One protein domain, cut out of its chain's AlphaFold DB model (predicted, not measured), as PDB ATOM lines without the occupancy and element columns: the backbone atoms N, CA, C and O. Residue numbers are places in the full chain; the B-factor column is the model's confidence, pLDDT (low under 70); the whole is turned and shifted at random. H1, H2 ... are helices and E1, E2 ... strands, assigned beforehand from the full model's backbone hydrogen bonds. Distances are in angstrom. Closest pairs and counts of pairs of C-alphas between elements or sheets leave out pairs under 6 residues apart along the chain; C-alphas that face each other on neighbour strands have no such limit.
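This is residues 218 to 291 of the 292 residues of the protein "Predicted protein" of Naegleria gruberi (UniProt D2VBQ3). Three small strand units follow one another along a rod: a twisted four-stranded sheet, E3 to E6, in the middle, the hairpin E1 and E2 with the short helix H1 beside it at one end, and the hairpin E7 and E8 with the short helix H2 toward the other end, packed on E5. The printed part has 74 residues with two named helices and eight named strands, in the order H1 E1 E2 E3 E4 E5 E6 H2 E7 E8; the class is mostly strand. The middle sheet has the order E3, E4, E5, E6, all antiparallel. The whole is only just compact, close to loose, with a radius of gyration of the C-alphas of 13.4 A and spans of 39 by 19 by 18 A.

E3, residues 244 to 246, E4, residues 249 to 252, E5, residues 258 to 262, and E6, residues 268 to 270, form a meander, each strand the antiparallel neighbour of the one before. From edge to edge their lines turn by 77 degrees. E3 and E4 are a hairpin, with N 246 and O 249 at 3.2 A; E4 and E5, with N 252 and O 258 at 2.9 A; E5 and E6, with N 261 and O 269 at 2.9 A. E2, residues 239 to 242, runs on into E3 at 17 degrees. It forms a hairpin with E1, residues 232 to 236, at 151 degrees, with N 233 and O 241 at 2.8 A. The closest C-alphas of E2 and H1, residues 227 to 230, are those of Cys 240 and Cys 228, 5.8 A apart. H2, residues 276 to 279, only grazes the sheet, with its residues 276 to 278. E7, residues 281 to 284, and E8, residues 287 to 290, are a hairpin, with N 282 and O 289 at 2.8 A. The closest C-alphas of E5 and E7 are those of Cys 261 and Cys 283, 5.9 A apart. H1 and H2 are apart, and each is too short for an O i to N i+4 pair; in each the one O i to N i+3 pair is within range.

E5 measures 13.5 A from first to last C-alpha, E1 11.9 A, E4 10.0 A, E2 and E8 9.6 A each and E7 9.3 A; E6 measures 6.9 A, H2 6.1 A, E3 5.9 A and H1 5.6 A. H1 begins at C-alpha 227, (-7.625, 32.228, 34.526), E5 at C-alpha 258, (-19.405, 25.975, 29.628), and E8 ends at C-alpha 290, (-21.958, 15.535, 12.675).

The two C-alphas farthest apart, those of Tyr 237 and His 291, are 40.7 A apart. The printed part has no cut, and its links between named elements are tight. The mean pLDDT of the printed part is 88.0, and no printed residue is under 70.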
ATOM      1  N   PHE A 218     -12.007  33.743  40.424       94.12
ATOM      2  CA  PHE A 218     -12.154  32.432  41.066       94.12
ATOM      3  C   PHE A 218     -10.873  31.968  41.777       94.12
ATOM      4  O   PHE A 218     -10.499  30.800  41.725       94.12
ATOM      5  N   GLY A 219     -10.179  32.908  42.427       92.75
ATOM      6  CA  GLY A 219      -8.936  32.650  43.161       92.75
ATOM      7  C   GLY A 219      -7.679  32.539  42.292       92.75
ATOM      8  O   GLY A 219      -6.594  32.341  42.836       92.75
ATOM      9  N   ILE A 220      -7.788  32.698  40.969       94.44
ATOM     10  CA  ILE A 220      -6.646  32.685  40.049       94.44
ATOM     11  C   ILE A 220      -6.309  34.133  39.635       94.44
ATOM     12  O   ILE A 220      -7.207  34.859  39.196       94.44
ATOM     13  N   PRO A 221      -5.046  34.593  39.766       94.62
ATOM     14  CA  PRO A 221      -4.637  35.942  39.362       94.62
ATOM     15  C   PRO A 221      -4.982  36.260  37.902       94.62
ATOM     16  O   PRO A 221      -4.766  35.430  37.023       94.62
ATOM     17  N   ALA A 222      -5.461  37.472  37.612       94.56
ATOM     18  CA  ALA A 222      -5.925  37.855  36.271       94.56
ATOM     19  C   ALA A 222      -4.879  37.666  35.147       94.56
ATOM     20  O   ALA A 222      -5.248  37.434  34.000       94.56
ATOM     21  N   ASN A 223      -3.584  37.722  35.474       91.25
ATOM     22  CA  ASN A 223      -2.467  37.535  34.539       91.25
ATOM     23  C   ASN A 223      -2.045  36.066  34.327       91.25
ATOM     24  O   ASN A 223      -1.154  35.796  33.520       91.25
ATOM     25  N   ASN A 224      -2.636  35.115  35.051       95.19
ATOM     26  CA  ASN A 224      -2.324  33.698  34.916       95.19
ATOM     27  C   ASN A 224      -3.010  33.111  33.671       95.19
ATOM     28  O   ASN A 224      -4.182  33.375  33.408       95.19
ATOM     29  N   SER A 225      -2.301  32.263  32.922       93.12
ATOM     30  CA  SER A 225      -2.825  31.623  31.709       93.12
ATOM     31  C   SER A 225      -3.999  30.669  31.960       93.12
ATOM     32  O   SER A 225      -4.741  30.368  31.027       93.12
ATOM     33  N   GLN A 226      -4.184  30.188  33.191       93.69
ATOM     34  CA  GLN A 226      -5.293  29.315  33.594       93.69
ATOM     35  C   GLN A 226      -6.565  30.081  33.974       93.69
ATOM     36  O   GLN A 226      -7.628  29.474  34.114       93.69
ATOM     37  N   THR A 227      -6.483  31.401  34.134       94.50
ATOM     38  CA  THR A 227      -7.625  32.228  34.526       94.50
ATOM     39  C   THR A 227      -8.754  32.126  33.504       94.50
ATOM     40  O   THR A 227      -8.511  32.020  32.302       94.50
ATOM     41  N   CYS A 228     -10.002  32.103  33.989       95.12
ATOM     42  CA  CYS A 228     -11.193  31.906  33.155       95.12
ATOM     43  C   CYS A 228     -11.087  30.654  32.259       95.12
ATOM     44  O   CYS A 228     -11.389  30.703  31.065       95.12
ATOM     45  N   ASN A 229     -10.573  29.549  32.819       91.75
ATOM     46  CA  ASN A 229     -10.341  28.270  32.135       91.75
ATOM     47  C   ASN A 229      -9.489  28.371  30.853       91.75
ATOM     48  O   ASN A 229      -9.686  27.590  29.921       91.75
ATOM     49  N   SER A 230      -8.574  29.346  30.770       91.94
ATOM     50  CA  SER A 230      -7.801  29.651  29.549       91.94
ATOM     51  C   SER A 230      -8.681  29.977  28.329       91.94
ATOM     52  O   SER A 230      -8.261  29.833  27.180       91.94
ATOM     53  N   ARG A 231      -9.931  30.369  28.582       91.50
ATOM     54  CA  ARG A 231     -11.034  30.498  27.617       91.50
ATOM     55  C   ARG A 231     -11.709  31.868  27.676       91.50
ATOM     56  O   ARG A 231     -12.666  32.125  26.949       91.50
ATOM     57  N   GLY A 232     -11.209  32.746  28.532       92.00
ATOM     58  CA  GLY A 232     -11.720  34.087  28.739       92.00
ATOM     59  C   GLY A 232     -10.645  35.007  29.293       92.00
ATOM     60  O   GLY A 232      -9.509  34.597  29.532       92.00
ATOM     61  N   ILE A 233     -11.032  36.254  29.507       92.94
ATOM     62  CA  ILE A 233     -10.205  37.293  30.113       92.94
ATOM     63  C   ILE A 233     -10.891  37.731  31.406       92.94
ATOM     64  O   ILE A 233     -12.091  37.988  31.414       92.94
ATOM     65  N   CYS A 234     -10.138  37.831  32.499       95.38
ATOM     66  CA  CYS A 234     -10.647  38.389  33.752       95.38
ATOM     67  C   CYS A 234     -10.737  39.916  33.609       95.38
ATOM     68  O   CYS A 234      -9.708  40.575  33.449       95.38
ATOM     69  N   LYS A 235     -11.953  40.472  33.593       92.69
ATOM     70  CA  LYS A 235     -12.190  41.916  33.385       92.69
ATOM     71  C   LYS A 235     -12.351  42.680  34.694       92.69
ATOM     72  O   LYS A 235     -12.041  43.865  34.738       92.69
ATOM     73  N   ASP A 236     -12.836  42.005  35.729       93.31
ATOM     74  CA  ASP A 236     -13.061  42.532  37.076       93.31
ATOM     75  C   ASP A 236     -12.988  41.353  38.075       93.31
ATOM     76  O   ASP A 236     -12.882  40.193  37.665       93.31
ATOM     77  N   TYR A 237     -13.044  41.620  39.380       95.06
ATOM     78  CA  TYR A 237     -12.971  40.596  40.421       95.06
ATOM     79  C   TYR A 237     -14.074  39.544  40.245       95.06
ATOM     80  O   TYR A 237     -15.264  39.858  40.272       95.06
ATOM     81  N   ASN A 238     -13.675  38.279  40.065       94.75
ATOM     82  CA  ASN A 238     -14.572  37.150  39.763       94.75
ATOM     83  C   ASN A 238     -15.469  37.338  38.520       94.75
ATOM     84  O   ASN A 238     -16.496  36.668  38.402       94.75
ATOM     85  N   GLN A 239     -15.085  38.203  37.575       94.88
ATOM     86  CA  GLN A 239     -15.817  38.424  36.326       94.88
ATOM     87  C   GLN A 239     -14.963  38.071  35.107       94.88
ATOM     88  O   GLN A 239     -14.028  38.790  34.740       94.88
ATOM     89  N   CYS A 240     -15.322  36.968  34.451       95.62
ATOM     90  CA  CYS A 240     -14.712  36.538  33.201       95.62
ATOM     91  C   CYS A 240     -15.527  37.000  31.990       95.62
ATOM     92  O   CYS A 240     -16.735  36.786  31.917       95.62
ATOM     93  N   GLU A 241     -14.846  37.569  31.001       94.50
ATOM     94  CA  GLU A 241     -15.363  37.749  29.648       94.50
ATOM     95  C   GLU A 241     -14.888  36.583  28.782       94.50
ATOM     96  O   GLU A 241     -13.690  36.412  28.546       94.50
ATOM     97  N   CYS A 242     -15.826  35.754  28.334       92.56
ATOM     98  CA  CYS A 242     -15.513  34.554  27.575       92.56
ATOM     99  C   CYS A 242     -15.220  34.864  26.108       92.56
ATOM    100  O   CYS A 242     -15.898  35.675  25.479       92.56
ATOM    101  N   LEU A 243     -14.212  34.192  25.550       87.56
ATOM    102  CA  LEU A 243     -13.846  34.353  24.148       87.56
ATOM    103  C   LEU A 243     -14.921  33.737  23.242       87.56
ATOM    104  O   LEU A 243     -15.407  32.630  23.480       87.56
ATOM    105  N   ILE A 244     -15.259  34.442  22.162       78.31
ATOM    106  CA  ILE A 244     -16.102  33.900  21.093       78.31
ATOM    107  C   ILE A 244     -15.233  32.967  20.247       78.31
ATOM    108  O   ILE A 244     -14.203  33.393  19.728       78.31
ATOM    109  N   ILE A 245     -15.636  31.699  20.110       78.50
ATOM    110  CA  ILE A 245     -14.844  30.704  19.372       78.50
ATOM    111  C   ILE A 245     -15.243  30.658  17.891       78.50
ATOM    112  O   ILE A 245     -14.378  30.584  17.020       78.50
ATOM    113  N   SER A 246     -16.542  30.699  17.575       77.88
ATOM    114  CA  SER A 246     -17.040  30.739  16.193       77.88
ATOM    115  C   SER A 246     -18.478  31.271  16.123       77.88
ATOM    116  O   SER A 246     -19.140  31.401  17.148       77.88
ATOM    117  N   ASN A 247     -19.005  31.524  14.917       77.31
ATOM    118  CA  ASN A 247     -20.396  31.979  14.745       77.31
ATOM    119  C   ASN A 247     -21.440  31.004  15.320       77.31
ATOM    120  O   ASN A 247     -22.515  31.438  15.718       77.31
ATOM    121  N   ASN A 248     -21.114  29.709  15.398       79.12
ATOM    122  CA  ASN A 248     -22.047  28.668  15.834       79.12
ATOM    123  C   ASN A 248     -21.632  28.058  17.187       79.12
ATOM    124  O   ASN A 248     -22.173  27.027  17.599       79.12
ATOM    125  N   THR A 249     -20.651  28.651  17.880       84.81
ATOM    126  CA  THR A 249     -20.146  28.169  19.174       84.81
ATOM    127  C   THR A 249     -19.708  29.320  20.063       84.81
ATOM    128  O   THR A 249     -18.829  30.099  19.693       84.81
ATOM    129  N   LEU A 250     -20.256  29.370  21.274       89.62
ATOM    130  CA  LEU A 250     -19.862  30.341  22.288       89.62
ATOM    131  C   LEU A 250     -19.475  29.652  23.593       89.62
ATOM    132  O   LEU A 250     -19.915  28.540  23.896       89.62
ATOM    133  N   LEU A 251     -18.637  30.336  24.361       89.94
ATOM    134  CA  LEU A 251     -18.322  29.983  25.735       89.94
ATOM    135  C   LEU A 251     -19.163  30.841  26.671       89.94
ATOM    136  O   LEU A 251     -19.354  32.030  26.427       89.94
ATOM    137  N   ASN A 252     -19.667  30.230  27.732       87.88
ATOM    138  CA  ASN A 252     -20.472  30.896  28.745       87.88
ATOM    139  C   ASN A 252     -20.168  30.299  30.131       87.88
ATOM    140  O   ASN A 252     -19.305  29.429  30.288       87.88
ATOM    141  N   GLY A 253     -20.896  30.761  31.140       88.81
ATOM    142  CA  GLY A 253     -20.638  30.458  32.538       88.81
ATOM    143  C   GLY A 253     -19.708  31.494  33.155       88.81
ATOM    144  O   GLY A 253     -18.959  32.178  32.461       88.81
ATOM    145  N   SER A 254     -19.766  31.611  34.479       91.44
ATOM    146  CA  SER A 254     -19.045  32.649  35.218       91.44
ATOM    147  C   SER A 254     -17.523  32.559  35.058       91.44
ATOM    148  O   SER A 254     -16.847  33.571  35.185       91.44
ATOM    149  N   ASP A 255     -16.995  31.371  34.751       92.25
ATOM    150  CA  ASP A 255     -15.573  31.062  34.578       92.25
ATOM    151  C   ASP A 255     -15.203  30.609  33.147       92.25
ATOM    152  O   ASP A 255     -14.081  30.155  32.921       92.25
ATOM    153  N   CYS A 256     -16.125  30.703  32.181       92.31
ATOM    154  CA  CYS A 256     -15.947  30.251  30.790       92.31
ATOM    155  C   CYS A 256     -15.708  28.740  30.605       92.31
ATOM    156  O   CYS A 256     -15.159  28.301  29.587       92.31
ATOM    157  N   SER A 257     -16.134  27.921  31.567       91.38
ATOM    158  CA  SER A 257     -16.066  26.459  31.464       91.38
ATOM    159  C   SER A 257     -17.120  25.866  30.522       91.38
ATOM    160  O   SER A 257     -16.892  24.803  29.932       91.38
ATOM    161  N   GLN A 258     -18.262  26.539  30.341       90.88
ATOM    162  CA  GLN A 258     -19.405  25.975  29.628       90.88
ATOM    163  C   GLN A 258     -19.321  26.250  28.127       90.88
ATOM    164  O   GLN A 258     -19.210  27.391  27.687       90.88
ATOM    165  N   LEU A 259     -19.425  25.187  27.332       89.56
ATOM    166  CA  LEU A 259     -19.479  25.256  25.875       89.56
ATOM    167  C   LEU A 259     -20.934  25.196  25.408       89.56
ATOM    168  O   LEU A 259     -21.659  24.280  25.807       89.56
ATOM    169  N   TYR A 260     -21.331  26.125  24.542       90.12
ATOM    170  CA  TYR A 260     -22.645  26.160  23.911       90.12
ATOM    171  C   TYR A 260     -22.505  26.108  22.390       90.12
ATOM    172  O   TYR A 260     -21.634  26.763  21.815       90.12
ATOM    173  N   CYS A 261     -23.398  25.371  21.736       89.38
ATOM    174  CA  CYS A 261     -23.480  25.292  20.280       89.38
ATOM    175  C   CYS A 261     -24.864  25.695  19.785       89.38
ATOM    176  O   CYS A 261     -25.865  25.482  20.470       89.38
ATOM    177  N   GLN A 262     -24.912  26.244  18.575       88.31
ATOM    178  CA  GLN A 262     -26.166  26.628  17.940       88.31
ATOM    179  C   GLN A 262     -26.996  25.392  17.538       88.31
ATOM    180  O   GLN A 262     -26.466  24.429  16.972       88.31
ATOM    181  N   GLY A 263     -28.289  25.414  17.860       84.94
ATOM    182  CA  GLY A 263     -29.291  24.429  17.454       84.94
ATOM    183  C   GLY A 263     -30.031  24.827  16.173       84.94
ATOM    184  O   GLY A 263     -29.765  25.865  15.567       84.94
ATOM    185  N   SER A 264     -30.992  24.001  15.758       83.31
ATOM    186  CA  SER A 264     -31.819  24.230  14.560       83.31
ATOM    187  C   SER A 264     -32.788  25.410  14.692       83.31
ATOM    188  O   SER A 264     -33.321  25.895  13.700       83.31
ATOM    189  N   ASP A 265     -33.032  25.859  15.921       87.38
ATOM    190  CA  ASP A 265     -33.837  27.026  16.287       87.38
ATOM    191  C   ASP A 265     -33.032  28.340  16.276       87.38
ATOM    192  O   ASP A 265     -33.533  29.377  16.709       87.38
ATOM    193  N   ASN A 266     -31.783  28.300  15.795       84.06
ATOM    194  CA  ASN A 266     -30.796  29.376  15.865       84.06
ATOM    195  C   ASN A 266     -30.426  29.826  17.293       84.06
ATOM    196  O   ASN A 266     -29.711  30.824  17.424       84.06
ATOM    197  N   GLN A 267     -30.832  29.106  18.346       88.94
ATOM    198  CA  GLN A 267     -30.446  29.409  19.729       88.94
ATOM    199  C   GLN A 267     -29.219  28.607  20.165       88.94
ATOM    200  O   GLN A 267     -28.892  27.567  19.595       88.94
ATOM    201  N   PHE A 268     -28.515  29.105  21.182       88.62
ATOM    202  CA  PHE A 268     -27.346  28.443  21.751       88.62
ATOM    203  C   PHE A 268     -27.752  27.538  22.911       88.62
ATOM    204  O   PHE A 268     -28.268  28.010  23.922       88.62
ATOM    205  N   HIS A 269     -27.443  26.251  22.783       89.38
ATOM    206  CA  HIS A 269     -27.740  25.221  23.778       89.38
ATOM    207  C   HIS A 269     -26.450  24.666  24.376       89.38
ATOM    208  O   HIS A 269     -25.413  24.629  23.703       89.38
ATOM    209  N   LEU A 270     -26.498  24.236  25.639       89.06
ATOM    210  CA  LEU A 270     -25.335  23.666  26.323       89.06
ATOM    211  C   LEU A 270     -24.864  22.417  25.571       89.06
ATOM    212  O   LEU A 270     -25.669  21.584  25.176       89.06
ATOM    213  N   SER A 271     -23.554  22.240  25.427       86.00
ATOM    214  CA  SER A 271     -22.959  21.104  24.699       86.00
ATOM    215  C   SER A 271     -23.360  19.713  25.212       86.00
ATOM    216  O   SER A 271     -23.153  18.724  24.512       86.00
ATOM    217  N   SER A 272     -23.901  19.623  26.428       85.62
ATOM    218  CA  SER A 272     -24.410  18.388  27.020       85.62
ATOM    219  C   SER A 272     -25.878  18.100  26.698       85.62
ATOM    220  O   SER A 272     -26.352  17.028  27.068       85.62
ATOM    221  N   THR A 273     -26.620  19.031  26.087       87.00
ATOM    222  CA  THR A 273     -28.048  18.838  25.799       87.00
ATOM    223  C   THR A 273     -28.280  18.313  24.375       87.00
ATOM    224  O   THR A 273     -27.482  18.603  23.475       87.00
ATOM    225  N   PRO A 274     -29.355  17.534  24.139       82.81
ATOM    226  CA  PRO A 274     -29.658  16.961  22.822       82.81
ATOM    227  C   PRO A 274     -29.946  18.002  21.734       82.81
ATOM    228  O   PRO A 274     -29.770  17.723  20.553       82.81
ATOM    229  N   GLU A 275     -30.400  19.194  22.113       85.62
ATOM    230  CA  GLU A 275     -30.737  20.286  21.192       85.62
ATOM    231  C   GLU A 275     -29.480  20.922  20.584       85.62
ATOM    232  O   GLU A 275     -29.522  21.495  19.488       85.62
ATOM    233  N   SER A 276     -28.336  20.783  21.266       84.56
ATOM    234  CA  SER A 276     -27.054  21.231  20.738       84.56
ATOM    235  C   SER A 276     -26.744  20.518  19.418       84.56
ATOM    236  O   SER A 276     -26.980  19.321  19.249       84.56
ATOM    237  N   CYS A 277     -26.252  21.271  18.430       85.00
ATOM    238  CA  CYS A 277     -25.943  20.731  17.105       85.00
ATOM    239  C   CYS A 277     -27.127  20.065  16.388       85.00
ATOM    240  O   CYS A 277     -26.939  19.129  15.605       85.00
ATOM    241  N   SER A 278     -28.345  20.561  16.630       82.56
ATOM    242  CA  SER A 278     -29.576  20.058  16.005       82.56
ATOM    243  C   SER A 278     -29.795  18.552  16.227       82.56
ATOM    244  O   SER A 278     -30.372  17.890  15.365       82.56
ATOM    245  N   GLY A 279     -29.263  17.983  17.317       78.62
ATOM    246  CA  GLY A 279     -29.369  16.556  17.651       78.62
ATOM    247  C   GLY A 279     -28.583  15.590  16.760       78.62
ATOM    248  O   GLY A 279     -28.658  14.383  16.967       78.62
ATOM    249  N   ASN A 280     -27.816  16.088  15.785       80.50
ATOM    250  CA  ASN A 280     -27.164  15.265  14.755       80.50
ATOM    251  C   ASN A 280     -25.627  15.275  14.836       80.50
ATOM    252  O   ASN A 280     -24.938  14.775  13.944       80.50
ATOM    253  N   GLY A 281     -25.055  15.850  15.893       82.56
ATOM    254  CA  GLY A 281     -23.610  15.967  16.021       82.56
ATOM    255  C   GLY A 281     -23.135  16.257  17.432       82.56
ATOM    256  O   GLY A 281     -23.914  16.543  18.334       82.56
ATOM    257  N   LYS A 282     -21.818  16.195  17.611       87.00
ATOM    258  CA  LYS A 282     -21.147  16.532  18.863       87.00
ATOM    259  C   LYS A 282     -20.686  17.985  18.835       87.00
ATOM    260  O   LYS A 282     -19.947  18.380  17.931       87.00
ATOM    261  N   CYS A 283     -21.077  18.755  19.847       85.81
ATOM    262  CA  CYS A 283     -20.589  20.116  20.053       85.81
ATOM    263  C   CYS A 283     -19.099  20.095  20.437       85.81
ATOM    264  O   CYS A 283     -18.692  19.417  21.384       85.81
ATOM    265  N   THR A 284     -18.269  20.807  19.677       85.94
ATOM    266  CA  THR A 284     -16.827  20.959  19.920       85.94
ATOM    267  C   THR A 284     -16.436  22.432  19.846       85.94
ATOM    268  O   THR A 284     -17.220  23.255  19.385       85.94
ATOM    269  N   MET A 285     -15.209  22.779  20.252       77.94
ATOM    270  CA  MET A 285     -14.713  24.158  20.114       77.94
ATOM    271  C   MET A 285     -14.725  24.642  18.652       77.94
ATOM    272  O   MET A 285     -14.904  25.825  18.407       77.94
ATOM    273  N   ASN A 286     -14.619  23.736  17.676       80.12
ATOM    274  CA  ASN A 286     -14.650  24.072  16.249       80.12
ATOM    275  C   ASN A 286     -16.060  23.984  15.641       80.12
ATOM    276  O   ASN A 286     -16.196  23.842  14.426       80.12
ATOM    277  N   GLY A 287     -17.110  24.015  16.463       80.38
ATOM    278  CA  GLY A 287     -18.482  23.834  16.009       80.38
ATOM    279  C   GLY A 287     -18.997  22.408  16.136       80.38
ATOM    280  O   GLY A 287     -18.437  21.547  16.825       80.38
ATOM    281  N   CYS A 288     -20.119  22.181  15.467       84.25
ATOM    282  CA  CYS A 288     -20.835  20.921  15.474       84.25
ATOM    283  C   CYS A 288     -20.197  19.918  14.520       84.25
ATOM    284  O   CYS A 288     -20.148  20.136  13.312       84.25
ATOM    285  N   LYS A 289     -19.734  18.794  15.064       85.12
ATOM    286  CA  LYS A 289     -19.218  17.678  14.275       85.12
ATOM    287  C   LYS A 289     -20.308  16.621  14.127       85.12
ATOM    288  O   LYS A 289     -20.592  15.911  15.090       85.12
ATOM    289  N   CYS A 290     -20.917  16.526  12.949       79.69
ATOM    290  CA  CYS A 290     -21.958  15.535  12.675       79.69
ATOM    291  C   CYS A 290     -21.409  14.105  12.785       79.69
ATOM    292  O   CYS A 290     -20.261  13.845  12.404       79.69
ATOM    293  N   HIS A 291     -22.216  13.185  13.309       72.44
ATOM    294  CA  HIS A 291     -21.933  11.758  13.165       72.44
ATOM    295  C   HIS A 291     -22.347  11.339  11.749       72.44
ATOM    296  O   HIS A 291     -23.474  11.602  11.343       72.44
TER     297      HIS A 291